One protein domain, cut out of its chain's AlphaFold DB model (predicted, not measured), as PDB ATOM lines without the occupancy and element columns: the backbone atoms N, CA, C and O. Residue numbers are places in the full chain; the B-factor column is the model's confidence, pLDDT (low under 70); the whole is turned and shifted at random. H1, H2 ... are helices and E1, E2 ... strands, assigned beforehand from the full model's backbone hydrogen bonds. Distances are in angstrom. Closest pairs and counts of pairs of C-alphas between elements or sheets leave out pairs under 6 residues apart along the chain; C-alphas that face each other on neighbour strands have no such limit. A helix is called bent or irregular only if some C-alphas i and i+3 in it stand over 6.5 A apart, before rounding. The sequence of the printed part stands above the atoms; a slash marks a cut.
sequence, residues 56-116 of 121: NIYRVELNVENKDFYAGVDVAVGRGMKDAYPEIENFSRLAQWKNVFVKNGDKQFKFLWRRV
ATOM      1  N   ASN A  56     216.357  85.234 213.730       82.38
ATOM      2  CA  ASN A  56     216.263  83.898 214.326       82.38
ATOM      3  C   ASN A  56     214.888  83.242 214.112       82.38
ATOM      4  O   ASN A  56     214.617  82.152 214.622       82.38
ATOM      5  N   ILE A  57     213.998  83.888 213.352       84.00
ATOM      6  CA  ILE A  57     212.670  83.358 213.043       84.00
ATOM      7  C   ILE A  57     212.739  82.585 211.729       84.00
ATOM      8  O   ILE A  57     212.906  83.156 210.654       84.00
ATOM      9  N   TYR A  58     212.539  81.272 211.813       84.25
ATOM     10  CA  TYR A  58     212.539  80.383 210.654       84.25
ATOM     11  C   TYR A  58     211.154  79.786 210.407       84.25
ATOM     12  O   TYR A  58     210.413  79.457 211.339       84.25
ATOM     13  N   ARG A  59     210.815  79.603 209.128       84.25
ATOM     14  CA  ARG A  59     209.619  78.871 208.701       84.25
ATOM     15  C   ARG A  59     210.007  77.460 208.282       84.25
ATOM     16  O   ARG A  59     210.891  77.276 207.455       84.25
ATOM     17  N   VAL A  60     209.307  76.471 208.828       85.38
ATOM     18  CA  VAL A  60     209.489  75.069 208.438       85.38
ATOM     19  C   VAL A  60     208.683  74.788 207.171       85.38
ATOM     20  O   VAL A  60     207.475  75.036 207.132       85.38
ATOM     21  N   GLU A  61     209.349  74.252 206.154       84.94
ATOM     22  CA  GLU A  61     208.754  73.885 204.868       84.94
ATOM     23  C   GLU A  61     209.001  72.406 204.567       84.94
ATOM     24  O   GLU A  61     210.028  71.838 204.939       84.94
ATOM     25  N   LEU A  62     208.044  71.768 203.892       83.19
ATOM     26  CA  LEU A  62     208.191  70.400 203.412       83.19
ATOM     27  C   LEU A  62     208.722  70.428 201.986       83.19
ATOM     28  O   LEU A  62     208.058  70.928 201.078       83.19
ATOM     29  N   ASN A  63     209.902  69.848 201.790       83.25
ATOM     30  CA  ASN A  63     210.385  69.520 200.461       83.25
ATOM     31  C   ASN A  63     209.830  68.146 200.066       83.25
ATOM     32  O   ASN A  63     210.084  67.150 200.742       83.25
ATOM     33  N   VAL A  64     209.033  68.103 199.002       79.81
ATOM     34  CA  VAL A  64     208.579  66.852 198.392       79.81
ATOM     35  C   VAL A  64     209.410  66.686 197.130       79.81
ATOM     36  O   VAL A  64     209.333  67.546 196.255       79.81
ATOM     37  N   GLU A  65     210.208  65.617 197.044       72.81
ATOM     38  CA  GLU A  65     211.059  65.353 195.876       72.81
ATOM     39  C   GLU A  65     210.260  65.558 194.571       72.81
ATOM     40  O   GLU A  65     209.155  65.030 194.414       72.81
ATOM     41  N   ASN A  66     210.814  66.355 193.647       64.69
ATOM     42  CA  ASN A  66     210.200  66.798 192.383       64.69
ATOM     43  C   ASN A  66     209.016  67.789 192.460       64.69
ATOM     44  O   ASN A  66     208.298  67.943 191.467       64.69
ATOM     45  N   LYS A  67     208.800  68.502 193.574       62.91
ATOM     46  CA  LYS A  67     207.804  69.589 193.663       62.91
ATOM     47  C   LYS A  67     208.304  70.808 194.438       62.91
ATOM     48  O   LYS A  67     209.314  70.754 195.133       62.91
ATOM     49  N   ASP A  68     207.555  71.899 194.299       72.81
ATOM     50  CA  ASP A  68     207.736  73.138 195.053       72.81
ATOM     51  C   ASP A  68     207.674  72.898 196.569       72.81
ATOM     52  O   ASP A  68     207.003  71.980 197.052       72.81
ATOM     53  N   PHE A  69     208.355  73.759 197.324       71.00
ATOM     54  CA  PHE A  69     208.304  73.757 198.781       71.00
ATOM     55  C   PHE A  69     206.868  73.986 199.269       71.00
ATOM     56  O   PHE A  69     206.211  74.972 198.925       71.00
ATOM     57  N   TYR A  70     206.371  73.071 200.102       73.62
ATOM     58  CA  TYR A  70     205.064  73.205 200.730       73.62
ATOM     59  C   TYR A  70     205.210  73.880 202.086       73.62
ATOM     60  O   TYR A  70     205.728  73.319 203.049       73.62
ATOM     61  N   ALA A  71     204.658  75.084 202.176       69.12
ATOM     62  CA  ALA A  71     204.746  75.929 203.359       69.12
ATOM     63  C   ALA A  71     203.736  75.561 204.475       69.12
ATOM     64  O   ALA A  71     203.516  76.343 205.408       69.12
ATOM     65  N   GLY A  72     203.076  74.403 204.346       72.81
ATOM     66  CA  GLY A  72     202.109  73.843 205.288       72.81
ATOM     67  C   GLY A  72     202.605  72.511 205.843       72.81
ATOM     68  O   GLY A  72     202.461  71.478 205.198       72.81
ATOM     69  N   VAL A  73     203.174  72.556 207.044       79.12
ATOM     70  CA  VAL A  73     203.574  71.384 207.834       79.12
ATOM     71  C   VAL A  73     202.436  70.901 208.733       79.12
ATOM     72  O   VAL A  73     201.573  71.687 209.132       79.12
ATOM     73  N   ASP A  74     202.449  69.608 209.075       82.19
ATOM     74  CA  ASP A  74     201.509  69.049 210.048       82.19
ATOM     75  C   ASP A  74     201.647  69.738 211.415       82.19
ATOM     76  O   ASP A  74     202.726  70.168 211.833       82.19
ATOM     77  N   VAL A  75     200.534  69.811 212.144       79.75
ATOM     78  CA  VAL A  75     200.492  70.407 213.478       79.75
ATOM     79  C   VAL A  75     201.459  69.732 214.452       79.75
ATOM     80  O   VAL A  75     201.955  70.400 215.344       79.75
ATOM     81  N   ALA A  76     201.792  68.455 214.332       84.50
ATOM     82  CA  ALA A  76     202.735  67.818 215.248       84.50
ATOM     83  C   ALA A  76     204.176  68.340 215.095       84.50
ATOM     84  O   ALA A  76     204.902  68.382 216.090       84.50
ATOM     85  N   VAL A  77     204.570  68.806 213.902       87.12
ATOM     86  CA  VAL A  77     205.969  69.119 213.552       87.12
ATOM     87  C   VAL A  77     206.579  70.146 214.501       87.12
ATOM     88  O   VAL A  77     207.614  69.880 215.098       87.12
ATOM     89  N   GLY A  78     205.909  71.281 214.730       86.31
ATOM     90  CA  GLY A  78     206.468  72.331 215.593       86.31
ATOM     91  C   GLY A  78     206.704  71.881 217.040       86.31
ATOM     92  O   GLY A  78     207.676  72.297 217.660       86.31
ATOM     93  N   ARG A  79     205.845  70.995 217.569       87.31
ATOM     94  CA  ARG A  79     206.027  70.451 218.924       87.31
ATOM     95  C   ARG A  79     207.142  69.408 218.948       87.31
ATOM     96  O   ARG A  79     208.014  69.493 219.799       87.31
ATOM     97  N   GLY A  80     207.139  68.484 217.987       90.38
ATOM     98  CA  GLY A  80     208.172  67.454 217.881       90.38
ATOM     99  C   GLY A  80     209.572  68.040 217.705       90.38
ATOM    100  O   GLY A  80     210.510  67.546 218.313       90.38
ATOM    101  N   MET A  81     209.711  69.128 216.941       89.19
ATOM    102  CA  MET A  81     210.994  69.813 216.784       89.19
ATOM    103  C   MET A  81     211.474  70.447 218.093       89.19
ATOM    104  O   MET A  81     212.623  70.238 218.459       89.19
ATOM    105  N   LYS A  82     210.605  71.154 218.831       90.31
ATOM    106  CA  LYS A  82     210.976  71.733 220.136       90.31
ATOM    107  C   LYS A  82     211.355  70.663 221.167       90.31
ATOM    108  O   LYS A  82     212.260  70.878 221.962       90.31
ATOM    109  N   ASP A  83     210.676  69.518 221.146       92.44
ATOM    110  CA  ASP A  83     210.969  68.412 222.063       92.44
ATOM    111  C   ASP A  83     212.277  67.674 221.685       92.44
ATOM    112  O   ASP A  83     212.947  67.129 222.561       92.44
ATOM    113  N   ALA A  84     212.647  67.651 220.399       93.31
ATOM    114  CA  ALA A  84     213.831  66.948 219.892       93.31
ATOM    115  C   ALA A  84     215.116  67.795 219.878       93.31
ATOM    116  O   ALA A  84     216.204  67.232 219.991       93.31
ATOM    117  N   TYR A  85     214.998  69.119 219.733       91.31
ATOM    118  CA  TYR A  85     216.122  70.031 219.518       91.31
ATOM    119  C   TYR A  85     216.139  71.148 220.575       91.31
ATOM    120  O   TYR A  85     215.287  72.041 220.528       91.31
ATOM    121  N   PRO A  86     217.090  71.136 221.530       89.19
ATOM    122  CA  PRO A  86     217.164  72.130 222.603       89.19
ATOM    123  C   PRO A  86     217.517  73.550 222.127       89.19
ATOM    124  O   PRO A  86     217.289  74.504 222.864       89.19
ATOM    125  N   GLU A  87     218.045  73.712 220.912       89.94
ATOM    126  CA  GLU A  87     218.309  75.009 220.275       89.94
ATOM    127  C   GLU A  87     217.034  75.772 219.870       89.94
ATOM    128  O   GLU A  87     217.087  76.972 219.608       89.94
ATOM    129  N   ILE A  88     215.876  75.104 219.835       89.62
ATOM    130  CA  ILE A  88     214.594  75.730 219.506       89.62
ATOM    131  C   ILE A  88     213.958  76.276 220.786       89.62
ATOM    132  O   ILE A  88     213.282  75.558 221.525       89.62
ATOM    133  N   GLU A  89     214.117  77.577 221.028       87.50
ATOM    134  CA  GLU A  89     213.558  78.233 222.216       87.50
ATOM    135  C   GLU A  89     212.021  78.154 222.236       87.50
ATOM    136  O   GLU A  89     211.397  77.744 223.223       87.50
ATOM    137  N   ASN A  90     211.383  78.506 221.117       87.62
ATOM    138  CA  ASN A  90     209.932  78.550 220.986       87.62
ATOM    139  C   ASN A  90     209.464  78.226 219.565       87.62
ATOM    140  O   ASN A  90     210.195  78.376 218.593       87.62
ATOM    141  N   PHE A  91     208.205  77.795 219.451       88.31
ATOM    142  CA  PHE A  91     207.535  77.624 218.165       88.31
ATOM    143  C   PHE A  91     206.164  78.301 218.195       88.31
ATOM    144  O   PHE A  91     205.483  78.325 219.220       88.31
ATOM    145  N   SER A  92     205.735  78.804 217.042       83.94
ATOM    146  CA  SER A  92     204.384  79.316 216.822       83.94
ATOM    147  C   SER A  92     203.797  78.694 215.561       83.94
ATOM    148  O   SER A  92     204.507  78.087 214.757       83.94
ATOM    149  N   ARG A  93     202.477  78.786 215.403       80.62
ATOM    150  CA  ARG A  93     201.763  78.231 214.252       80.62
ATOM    151  C   ARG A  93     200.799  79.252 213.696       80.62
ATOM    152  O   ARG A  93     199.985  79.815 214.424       80.62
ATOM    153  N   LEU A  94     200.837  79.407 212.379       75.75
ATOM    154  CA  LEU A  94     199.851  80.177 211.640       75.75
ATOM    155  C   LEU A  94     198.793  79.213 211.106       75.75
ATOM    156  O   LEU A  94     198.983  78.549 210.090       75.75
ATOM    157  N   ALA A  95     197.673  79.107 211.816       70.12
ATOM    158  CA  ALA A  95     196.504  78.404 211.309       70.12
ATOM    159  C   ALA A  95     195.679  79.366 210.448       70.12
ATOM    160  O   ALA A  95     195.293  80.439 210.909       70.12
ATOM    161  N   GLN A  96     195.358  78.986 209.210       63.69
ATOM    162  CA  GLN A  96     194.337  79.712 208.459       63.69
ATOM    163  C   GLN A  96     192.971  79.421 209.088       63.69
ATOM    164  O   GLN A  96     192.526  78.274 209.116       63.69
ATOM    165  N   TRP A  97     192.292  80.457 209.582       56.16
ATOM    166  CA  TRP A  97     190.961  80.360 210.184       56.16
ATOM    167  C   TRP A  97     189.900  80.083 209.108       56.16
ATOM    168  O   TRP A  97     189.101  80.946 208.749       56.16
ATOM    169  N   LYS A  98     189.875  78.870 208.551       54.94
ATOM    170  CA  LYS A  98     188.811  78.421 207.650       54.94
ATOM    171  C   LYS A  98     187.870  77.495 208.409       54.94
ATOM    172  O   LYS A  98     188.185  76.338 208.648       54.94
ATOM    173  N   ASN A  99     186.679  78.014 208.713       58.34
ATOM    174  CA  ASN A  99     185.563  77.302 209.347       58.34
ATOM    175  C   ASN A  99     185.830  76.874 210.795       58.34
ATOM    176  O   ASN A  99     185.856  75.685 211.108       58.34
ATOM    177  N   VAL A 100     185.974  77.848 211.695       65.31
ATOM    178  CA  VAL A 100     185.995  77.556 213.131       65.31
ATOM    179  C   VAL A 100     184.616  77.057 213.547       65.31
ATOM    180  O   VAL A 100     183.605  77.732 213.339       65.31
ATOM    181  N   PHE A 101     184.572  75.857 214.118       67.31
ATOM    182  CA  PHE A 101     183.381  75.350 214.777       67.31
ATOM    183  C   PHE A 101     183.450  75.731 216.251       67.31
ATOM    184  O   PHE A 101     184.285  75.217 216.988       67.31
ATOM    185  N   VAL A 102     182.582  76.645 216.675       70.88
ATOM    186  CA  VAL A 102     182.471  77.044 218.079       70.88
ATOM    187  C   VAL A 102     181.401  76.175 218.722       70.88
ATOM    188  O   VAL A 102     180.260  76.149 218.258       70.88
ATOM    189  N   LYS A 103     181.768  75.438 219.771       73.12
ATOM    190  CA  LYS A 103     180.836  74.621 220.548       73.12
ATOM    191  C   LYS A 103     180.506  75.336 221.858       73.12
ATOM    192  O   LYS A 103     181.415  75.678 222.607       73.12
ATOM    193  N   ASN A 104     179.220  75.555 222.121       73.12
ATOM    194  CA  ASN A 104     178.711  76.047 223.401       73.12
ATOM    195  C   ASN A 104     177.689  75.034 223.940       73.12
ATOM    196  O   ASN A 104     176.586  74.915 223.398       73.12
ATOM    197  N   GLY A 105     178.082  74.264 224.958       79.38
ATOM    198  CA  GLY A 105     177.313  73.107 225.427       79.38
ATOM    199  C   GLY A 105     177.098  72.090 224.302       79.38
ATOM    200  O   GLY A 105     178.047  71.713 223.615       79.38
ATOM    201  N   ASP A 106     175.850  71.692 224.060       74.69
ATOM    202  CA  ASP A 106     175.487  70.742 222.995       74.69
ATOM    203  C   ASP A 106     175.327  71.379 221.606       74.69
ATOM    204  O   ASP A 106     175.086  70.682 220.620       74.69
ATOM    205  N   LYS A 107     175.466  72.704 221.488       65.12
ATOM    206  CA  LYS A 107     175.270  73.415 220.219       65.12
ATOM    207  C   LYS A 107     176.609  73.711 219.553       65.12
ATOM    208  O   LYS A 107     177.486  74.330 220.153       65.12
ATOM    209  N   GLN A 108     176.753  73.299 218.294       71.56
ATOM    210  CA  GLN A 108     177.932  73.555 217.468       71.56
ATOM    211  C   GLN A 108     177.576  74.538 216.347       71.56
ATOM    212  O   GLN A 108     176.670  74.292 215.553       71.56
ATOM    213  N   PHE A 109     178.310  75.644 216.265       67.75
ATOM    214  CA  PHE A 109     178.112  76.690 215.268       67.75
ATOM    215  C   PHE A 109     179.302  76.738 214.319       67.75
ATOM    216  O   PHE A 109     180.448  76.817 214.756       67.75
ATOM    217  N   LYS A 110     179.038  76.712 213.010       63.78
ATOM    218  CA  LYS A 110     180.067  76.879 211.979       63.78
ATOM    219  C   LYS A 110     180.220  78.361 211.653       63.78
ATOM    220  O   LYS A 110     179.341  78.946 211.020       63.78
ATOM    221  N   PHE A 111     181.336  78.962 212.051       57.00
ATOM    222  CA  PHE A 111     181.618  80.359 211.746       57.00
ATOM    223  C   PHE A 111     182.133  80.482 210.303       57.00
ATOM    224  O   PHE A 111     183.291  80.192 209.996       57.00
ATOM    225  N   LEU A 112     181.232  80.854 209.389       56.19
ATOM    226  CA  LEU A 112     181.531  81.134 207.983       56.19
ATOM    227  C   LEU A 112     181.744  82.644 207.810       56.19
ATOM    228  O   LEU A 112     180.787  83.392 207.617       56.19
ATOM    229  N   TRP A 113     183.007  83.078 207.808       47.59
ATOM    230  CA  TRP A 113     183.430  84.474 207.573       47.59
ATOM    231  C   TRP A 113     182.824  85.123 206.315       47.59
ATOM    232  O   TRP A 113     182.683  86.338 206.231       47.59
ATOM    233  N   ARG A 114     182.380  84.310 205.351       49.34
ATOM    234  CA  ARG A 114     181.772  84.754 204.091       49.34
ATOM    235  C   ARG A 114     180.417  85.469 204.251       49.34
ATOM    236  O   ARG A 114     179.965  86.086 203.297       49.34
ATOM    237  N   ARG A 115     179.761  85.397 205.419       43.47
ATOM    238  CA  ARG A 115     178.477  86.090 205.674       43.47
ATOM    239  C   ARG A 115     178.601  87.465 206.335       43.47
ATOM    240  O   ARG A 115     177.635  88.212 206.290       43.47
ATOM    241  N   VAL A 116     179.752  87.819 206.909       45.16
ATOM    242  CA  VAL A 116     179.908  89.097 207.634       45.16
ATOM    243  C   VAL A 116     180.070  90.282 206.674       45.16
ATOM    244  O   VAL A 116     179.552  91.358 206.941       45.16
TER     245      VAL A 116
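This is residues 56 to 116 of the 121 residues of an uncharacterized protein of Sphingobacteriales bacterium (UniProt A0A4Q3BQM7). With little regular structure, the printed part is drawn out like a dumbbell: a long loop, residues 56 to 74, and helix H1 make one end, and a small two-stranded hairpin, E1 and E2, makes the other, joined by residues 85 to 99. The printed part has 61 residues, with one named helix and two named strands in the order H1, E1, E2; the class is mixed, with 20 residues in named elements. It is extended, with a radius of gyration of the C-alphas of 16.6 A and spans of 42 by 31 by 20 A.

H1, residues 75 to 84, begins at C-alpha 75 (200.492, 70.407, 213.478) and is 15.2 A long. It is only just irregular: C-alphas 75 and 78 are 6.6 A apart. E1, residues 100 to 104, and E2, residues 107 to 111, each measure 12.7 A; E2 ends at C-alpha 111 (181.618, 80.359, 211.746).

E1 and E2 form an antiparallel hairpin at 154 degrees, with N 102 and O 109 within hydrogen-bond range at 2.9 A. H1 and E2 are apart. In H1, 5 of 6 O i to N i+4 pairs are within range.

The C-alphas farthest apart, of Asn 66 and Gly 105, are 47.0 A apart. The printed part has no cut. H1 to E1 is a long link. Mean pLDDT of the printed part is 75.3; residues 96 to 101 and 109 to 116 are among those under 70.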